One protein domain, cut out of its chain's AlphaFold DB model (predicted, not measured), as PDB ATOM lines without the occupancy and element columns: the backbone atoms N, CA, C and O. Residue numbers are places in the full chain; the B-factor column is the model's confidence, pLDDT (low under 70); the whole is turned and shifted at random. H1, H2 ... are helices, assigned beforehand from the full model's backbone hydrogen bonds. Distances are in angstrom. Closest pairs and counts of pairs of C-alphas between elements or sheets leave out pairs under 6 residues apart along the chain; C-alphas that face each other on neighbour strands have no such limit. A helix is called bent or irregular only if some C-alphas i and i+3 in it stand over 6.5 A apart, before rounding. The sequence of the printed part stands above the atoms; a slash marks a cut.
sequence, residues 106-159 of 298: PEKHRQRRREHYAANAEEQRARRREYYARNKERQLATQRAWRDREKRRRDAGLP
ATOM      1  N   PRO A 106     -52.903 -32.144 -10.474       89.50
ATOM      2  CA  PRO A 106     -51.477 -31.891 -10.266       89.50
ATOM      3  C   PRO A 106     -50.774 -31.366 -11.527       89.50
ATOM      4  O   PRO A 106     -49.926 -30.473 -11.432       89.50
ATOM      5  N   GLU A 107     -51.139 -31.859 -12.714       90.88
ATOM      6  CA  GLU A 107     -50.506 -31.452 -13.976       90.88
ATOM      7  C   GLU A 107     -50.855 -30.019 -14.380       90.88
ATOM      8  O   GLU A 107     -49.962 -29.240 -14.714       90.88
ATOM      9  N   LYS A 108     -52.112 -29.594 -14.209       91.50
ATOM     10  CA  LYS A 108     -52.532 -28.204 -14.460       91.50
ATOM     11  C   LYS A 108     -51.752 -27.207 -13.600       91.50
ATOM     12  O   LYS A 108     -51.475 -26.080 -14.020       91.50
ATOM     13  N   HIS A 109     -51.398 -27.606 -12.380       89.00
ATOM     14  CA  HIS A 109     -50.562 -26.807 -11.489       89.00
ATOM     15  C   HIS A 109     -49.084 -26.809 -11.896       89.00
ATOM     16  O   HIS A 109     -48.433 -25.763 -11.815       89.00
ATOM     17  N   ARG A 110     -48.544 -27.947 -12.348       90.94
ATOM     18  CA  ARG A 110     -47.172 -28.036 -12.878       90.94
ATOM     19  C   ARG A 110     -47.011 -27.203 -14.145       90.94
ATOM     20  O   ARG A 110     -46.041 -26.456 -14.238       90.94
ATOM     21  N   GLN A 111     -47.968 -27.276 -15.065       94.00
ATOM     22  CA  GLN A 111     -47.964 -26.511 -16.305       94.00
ATOM     23  C   GLN A 111     -47.987 -25.003 -16.036       94.00
ATOM     24  O   GLN A 111     -47.049 -24.314 -16.428       94.00
ATOM     25  N   ARG A 112     -48.950 -24.507 -15.246       92.31
ATOM     26  CA  ARG A 112     -48.996 -23.083 -14.859       92.31
ATOM     27  C   ARG A 112     -47.710 -22.609 -14.189       92.31
ATOM     28  O   ARG A 112     -47.268 -21.483 -14.392       92.31
ATOM     29  N   ARG A 113     -47.086 -23.471 -13.381       91.50
ATOM     30  CA  ARG A 113     -45.796 -23.171 -12.756       91.50
ATOM     31  C   ARG A 113     -44.684 -23.054 -13.804       91.50
ATOM     32  O   ARG A 113     -43.897 -22.118 -13.719       91.50
ATOM     33  N   ARG A 114     -44.611 -23.973 -14.774       93.81
ATOM     34  CA  ARG A 114     -43.639 -23.919 -15.881       93.81
ATOM     35  C   ARG A 114     -43.820 -22.649 -16.712       93.81
ATOM     36  O   ARG A 114     -42.844 -21.939 -16.905       93.81
ATOM     37  N   GLU A 115     -45.052 -22.331 -17.102       95.31
ATOM     38  CA  GLU A 115     -45.399 -21.110 -17.845       95.31
ATOM     39  C   GLU A 115     -44.981 -19.852 -17.079       95.31
ATOM     40  O   GLU A 115     -44.286 -18.998 -17.622       95.31
ATOM     41  N   HIS A 116     -45.295 -19.775 -15.782       93.00
ATOM     42  CA  HIS A 116     -44.885 -18.654 -14.938       93.00
ATOM     43  C   HIS A 116     -43.356 -18.506 -14.850       93.00
ATOM     44  O   HIS A 116     -42.842 -17.388 -14.896       93.00
ATOM     45  N   TYR A 117     -42.611 -19.606 -14.690       91.31
ATOM     46  CA  TYR A 117     -41.144 -19.552 -14.651       91.31
ATOM     47  C   TYR A 117     -40.524 -19.221 -16.008       91.31
ATOM     48  O   TYR A 117     -39.484 -18.570 -16.028       91.31
ATOM     49  N   ALA A 118     -41.139 -19.655 -17.110       92.50
ATOM     50  CA  ALA A 118     -40.695 -19.322 -18.457       92.50
ATOM     51  C   ALA A 118     -40.924 -17.832 -18.757       92.50
ATOM     52  O   ALA A 118     -39.992 -17.149 -19.169       92.50
ATOM     53  N   ALA A 119     -42.119 -17.312 -18.456       94.69
ATOM     54  CA  ALA A 119     -42.472 -15.910 -18.675       94.69
ATOM     55  C   ALA A 119     -41.632 -14.935 -17.829       94.69
ATOM     56  O   ALA A 119     -41.292 -13.855 -18.292       94.69
ATOM     57  N   ASN A 120     -41.250 -15.328 -16.607       94.19
ATOM     58  CA  ASN A 120     -40.507 -14.476 -15.667       94.19
ATOM     59  C   ASN A 120     -39.057 -14.947 -15.446       94.19
ATOM     60  O   ASN A 120     -38.487 -14.761 -14.367       94.19
ATOM     61  N   ALA A 121     -38.452 -15.611 -16.434       92.69
ATOM     62  CA  ALA A 121     -37.134 -16.226 -16.278       92.69
ATOM     63  C   ALA A 121     -36.043 -15.209 -15.896       92.69
ATOM     64  O   ALA A 121     -35.243 -15.480 -14.995       92.69
ATOM     65  N   GLU A 122     -36.039 -14.036 -16.536       92.31
ATOM     66  CA  GLU A 122     -35.055 -12.978 -16.282       92.31
ATOM     67  C   GLU A 122     -35.250 -12.306 -14.922       92.31
ATOM     68  O   GLU A 122     -34.288 -12.172 -14.165       92.31
ATOM     69  N   GLU A 123     -36.491 -12.000 -14.530       93.31
ATOM     70  CA  GLU A 123     -36.783 -11.454 -13.198       93.31
ATOM     71  C   GLU A 123     -36.305 -12.411 -12.094       93.31
ATOM     72  O   GLU A 123     -35.657 -12.013 -11.125       93.31
ATOM     73  N   GLN A 124     -36.535 -13.714 -12.271       91.06
ATOM     74  CA  GLN A 124     -36.100 -14.728 -11.313       91.06
ATOM     75  C   GLN A 124     -34.575 -14.908 -11.286       91.06
ATOM     76  O   GLN A 124     -34.016 -15.312 -10.262       91.06
ATOM     77  N   ARG A 125     -33.870 -14.657 -12.396       93.38
ATOM     78  CA  ARG A 125     -32.397 -14.614 -12.416       93.38
ATOM     79  C   ARG A 125     -31.890 -13.370 -11.691       93.38
ATOM     80  O   ARG A 125     -31.007 -13.505 -10.845       93.38
ATOM     81  N   ALA A 126     -32.477 -12.204 -11.955       94.94
ATOM     82  CA  ALA A 126     -32.133 -10.943 -11.302       94.94
ATOM     83  C   ALA A 126     -32.327 -11.026  -9.780       94.94
ATOM     84  O   ALA A 126     -31.369 -10.821  -9.037       94.94
ATOM     85  N   ARG A 127     -33.499 -11.482  -9.314       94.25
ATOM     86  CA  ARG A 127     -33.776 -11.705  -7.882       94.25
ATOM     87  C   ARG A 127     -32.782 -12.664  -7.229       94.25
ATOM     88  O   ARG A 127     -32.359 -12.447  -6.097       94.25
ATOM     89  N   ARG A 128     -32.381 -13.738  -7.924       93.62
ATOM     90  CA  ARG A 128     -31.369 -14.681  -7.412       93.62
ATOM     91  C   ARG A 128     -29.991 -14.036  -7.287       93.62
ATOM     92  O   ARG A 128     -29.317 -14.271  -6.286       93.62
ATOM     93  N   ARG A 129     -29.585 -13.224  -8.267       94.81
ATOM     94  CA  ARG A 129     -28.324 -12.469  -8.219       94.81
ATOM     95  C   ARG A 129     -28.336 -11.447  -7.088       94.81
ATOM     96  O   ARG A 129     -27.383 -11.406  -6.322       94.81
ATOM     97  N   GLU A 130     -29.422 -10.697  -6.939       96.00
ATOM     98  CA  GLU A 130     -29.600  -9.717  -5.865       96.00
ATOM     99  C   GLU A 130     -29.570 -10.385  -4.483       96.00
ATOM    100  O   GLU A 130     -28.812  -9.977  -3.601       96.00
ATOM    101  N   TYR A 131     -30.323 -11.477  -4.308       94.69
ATOM    102  CA  TYR A 131     -30.311 -12.249  -3.070       94.69
ATOM    103  C   TYR A 131     -28.910 -12.775  -2.746       94.69
ATOM    104  O   TYR A 131     -28.476 -12.693  -1.595       94.69
ATOM    105  N   TYR A 132     -28.195 -13.311  -3.742       93.50
ATOM    106  CA  TYR A 132     -26.824 -13.770  -3.555       93.50
ATOM    107  C   TYR A 132     -25.890 -12.615  -3.198       93.50
ATOM    108  O   TYR A 132     -25.133 -12.752  -2.249       93.50
ATOM    109  N   ALA A 133     -25.973 -11.472  -3.883       94.19
ATOM    110  CA  ALA A 133     -25.156 -10.296  -3.592       94.19
ATOM    111  C   ALA A 133     -25.361  -9.817  -2.147       94.19
ATOM    112  O   ALA A 133     -24.390  -9.667  -1.408       94.19
ATOM    113  N   ARG A 134     -26.620  -9.697  -1.704       95.75
ATOM    114  CA  ARG A 134     -26.970  -9.286  -0.336       95.75
ATOM    115  C   ARG A 134     -26.518 -10.284   0.733       95.75
ATOM    116  O   ARG A 134     -26.207  -9.890   1.850       95.75
ATOM    117  N   ASN A 135     -26.503 -11.578   0.414       95.00
ATOM    118  CA  ASN A 135     -26.190 -12.646   1.371       95.00
ATOM    119  C   ASN A 135     -24.819 -13.295   1.142       95.00
ATOM    120  O   ASN A 135     -24.529 -14.328   1.754       95.00
ATOM    121  N   LYS A 136     -23.980 -12.725   0.270       95.50
ATOM    122  CA  LYS A 136     -22.714 -13.325  -0.168       95.50
ATOM    123  C   LYS A 136     -21.820 -13.634   1.024       95.50
ATOM    124  O   LYS A 136     -21.357 -14.762   1.175       95.50
ATOM    125  N   GLU A 137     -21.640 -12.660   1.909       94.00
ATOM    126  CA  GLU A 137     -20.794 -12.805   3.093       94.00
ATOM    127  C   GLU A 137     -21.325 -13.852   4.065       94.00
ATOM    128  O   GLU A 137     -20.564 -14.698   4.522       94.00
ATOM    129  N   ARG A 138     -22.639 -13.882   4.313       94.81
ATOM    130  CA  ARG A 138     -23.265 -14.896   5.173       94.81
ATOM    131  C   ARG A 138     -23.070 -16.308   4.617       94.81
ATOM    132  O   ARG A 138     -22.776 -17.237   5.374       94.81
ATOM    133  N   GLN A 139     -23.231 -16.487   3.306       93.19
ATOM    134  CA  GLN A 139     -23.011 -17.780   2.654       93.19
ATOM    135  C   GLN A 139     -21.539 -18.196   2.723       93.19
ATOM    136  O   GLN A 139     -21.245 -19.335   3.082       93.19
ATOM    137  N   LEU A 140     -20.613 -17.271   2.454       95.25
ATOM    138  CA  LEU A 140     -19.176 -17.517   2.572       95.25
ATOM    139  C   LEU A 140     -18.764 -17.823   4.014       95.25
ATOM    140  O   LEU A 140     -17.994 -18.753   4.228       95.25
ATOM    141  N   ALA A 141     -19.302 -17.113   5.005       94.81
ATOM    142  CA  ALA A 141     -19.061 -17.373   6.421       94.81
ATOM    143  C   ALA A 141     -19.567 -18.762   6.830       94.81
ATOM    144  O   ALA A 141     -18.842 -19.518   7.470       94.81
ATOM    145  N   THR A 142     -20.768 -19.145   6.384       94.31
ATOM    146  CA  THR A 142     -21.315 -20.495   6.609       94.31
ATOM    147  C   THR A 142     -20.417 -21.559   5.979       94.31
ATOM    148  O   THR A 142     -20.129 -22.584   6.596       94.31
ATOM    149  N   GLN A 143     -19.932 -21.311   4.761       94.81
ATOM    150  CA  GLN A 143     -19.031 -22.222   4.064       94.81
ATOM    151  C   GLN A 143     -17.663 -22.324   4.757       94.81
ATOM    152  O   GLN A 143     -17.141 -23.428   4.885       94.81
ATOM    153  N   ARG A 144     -17.092 -21.206   5.227       96.19
ATOM    154  CA  ARG A 144     -15.856 -21.173   6.028       96.19
ATOM    155  C   ARG A 144     -16.033 -21.965   7.321       96.19
ATOM    156  O   ARG A 144     -15.311 -22.929   7.525       96.19
ATOM    157  N   ALA A 145     -17.080 -21.678   8.093       94.88
ATOM    158  CA  ALA A 145     -17.390 -22.401   9.325       94.88
ATOM    159  C   ALA A 145     -17.579 -23.912   9.096       94.88
ATOM    160  O   ALA A 145     -17.136 -24.730   9.906       94.88
ATOM    161  N   TRP A 146     -18.215 -24.299   7.985       92.12
ATOM    162  CA  TRP A 146     -18.321 -25.702   7.588       92.12
ATOM    163  C   TRP A 146     -16.947 -26.315   7.283       92.12
ATOM    164  O   TRP A 146     -16.651 -27.390   7.802       92.12
ATOM    165  N   ARG A 147     -16.090 -25.630   6.509       93.25
ATOM    166  CA  ARG A 147     -14.720 -26.088   6.221       93.25
ATOM    167  C   ARG A 147     -13.878 -26.208   7.491       93.25
ATOM    168  O   ARG A 147     -13.188 -27.206   7.647       93.25
ATOM    169  N   ASP A 148     -13.973 -25.256   8.413       92.81
ATOM    170  CA  ASP A 148     -13.210 -25.264   9.667       92.81
ATOM    171  C   ASP A 148     -13.661 -26.392  10.598       92.81
ATOM    172  O   ASP A 148     -12.848 -27.051  11.250       92.81
ATOM    173  N   ARG A 149     -14.973 -26.655  10.653       89.88
ATOM    174  CA  ARG A 149     -15.524 -27.827  11.345       89.88
ATOM    175  C   ARG A 149     -15.016 -29.123  10.714       89.88
ATOM    176  O   ARG A 149     -14.640 -30.040  11.435       89.88
ATOM    177  N   GLU A 150     -15.026 -29.202   9.389       89.31
ATOM    178  CA  GLU A 150     -14.581 -30.373   8.635       89.31
ATOM    179  C   GLU A 150     -13.076 -30.625   8.807       89.31
ATOM    180  O   GLU A 150     -12.672 -31.772   8.979       89.31
ATOM    181  N   LYS A 151     -12.263 -29.561   8.840       90.88
ATOM    182  CA  LYS A 151     -10.831 -29.619   9.149       90.88
ATOM    183  C   LYS A 151     -10.600 -30.184  10.549       90.88
ATOM    184  O   LYS A 151      -9.979 -31.230  10.668       90.88
ATOM    185  N   ARG A 152     -11.218 -29.595  11.583       90.06
ATOM    186  CA  ARG A 152     -11.132 -30.104  12.966       90.06
ATOM    187  C   ARG A 152     -11.575 -31.559  13.091       90.06
ATOM    188  O   ARG A 152     -10.985 -32.316  13.851       90.06
ATOM    189  N   ARG A 153     -12.610 -31.963  12.345       85.19
ATOM    190  CA  ARG A 153     -13.069 -33.355  12.317       85.19
ATOM    191  C   ARG A 153     -11.982 -34.291  11.776       85.19
ATOM    192  O   ARG A 153     -11.757 -35.340  12.365       85.19
ATOM    193  N   ARG A 154     -11.330 -33.918  10.672       85.44
ATOM    194  CA  ARG A 154     -10.246 -34.709  10.069       85.44
ATOM    195  C   ARG A 154      -9.001 -34.739  10.946       85.44
ATOM    196  O   ARG A 154      -8.436 -35.810  11.114       85.44
ATOM    197  N   ASP A 155      -8.629 -33.604  11.532       89.12
ATOM    198  CA  ASP A 155      -7.490 -33.498  12.450       89.12
ATOM    199  C   ASP A 155      -7.692 -34.392  13.689       89.12
ATOM    200  O   ASP A 155      -6.751 -35.002  14.179       89.12
ATOM    201  N   ALA A 156      -8.939 -34.552  14.146       89.50
ATOM    202  CA  ALA A 156      -9.316 -35.482  15.212       89.50
ATOM    203  C   ALA A 156      -9.417 -36.959  14.760       89.50
ATOM    204  O   ALA A 156      -9.920 -37.795  15.508       89.50
ATOM    205  N   GLY A 157      -9.006 -37.292  13.531       87.94
ATOM    206  CA  GLY A 157      -9.014 -38.659  13.001       87.94
ATOM    207  C   GLY A 157     -10.402 -39.207  12.654       87.94
ATOM    208  O   GLY A 157     -10.539 -40.394  12.362       87.94
ATOM    209  N   LEU A 158     -11.451 -38.374  12.659       80.00
ATOM    210  CA  LEU A 158     -12.788 -38.835  12.296       80.00
ATOM    211  C   LEU A 158     -12.928 -38.959  10.765       80.00
ATOM    212  O   LEU A 158     -12.520 -38.066  10.014       80.00
ATOM    213  N   PRO A 159     -13.594 -40.016  10.276       77.19
ATOM    214  CA  PRO A 159     -13.666 -40.314   8.852       77.19
ATOM    215  C   PRO A 159     -14.366 -39.234   7.996       77.19
ATOM    216  O   PRO A 159     -15.173 -38.436   8.493       77.19
TER     217      PRO A 159
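This is residues 106 to 159 of the 298 residues of an uncharacterized protein of Microbacterium sp. C448 (UniProt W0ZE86). A long helix, H2, sharply bent into two arms, H2a and H2b, makes the base and one side of a wide open U, and a shorter helix, H1, makes the other side. There is no packed core, the space between the two sides is empty, and a short tail, residues 156 to 159, folds back at the far end of H2b. The printed part has 54 residues, with two named helices in the order H1, H2 and no named strand; its class is all helix. It is extended, with a radius of gyration of the C-alphas of 19.2 A, and flat, spanning 53 by 29 by 10 A.

H2, residues 121 to 155, was assigned as one helix by its hydrogen bonds but is bent: C-alphas 134 and 137 are 7.9 A apart. H2a, residues 121 to 134, is 20.1 A long and starts with C-alpha 121 at (-37.134, -16.226, -16.278). H2b, residues 137 to 155, is 26.3 A long and ends with C-alpha 155 at (-7.490, -33.498, 12.450). H1, residues 106 to 119, is 20.2 A long and begins with C-alpha 106 at (-51.477, -31.891, -10.266).

The lines of H2a and H2b stand at a steep tilt of 65 degrees. H1 and H2a are close but not clearly touching; their closest C-alphas, those of Tyr 117 and Gln 124, are 7.7 A apart. Their lines are about perpendicular, at 76 degrees. H1 and H2b are apart. In H1, H2a and H2b every O i to N i+4 pair is within hydrogen-bond range.

The two C-alphas farthest apart, those of Lys 108 and Ala 156, are 52.9 A from each other. Residues 106 to 149 and 151 to 157 stand free. The link from H1 to H2 is tight, with 1 residue, and the printed part has no cut. The mean pLDDT of the printed part is 92.1, and no printed residue is under 70.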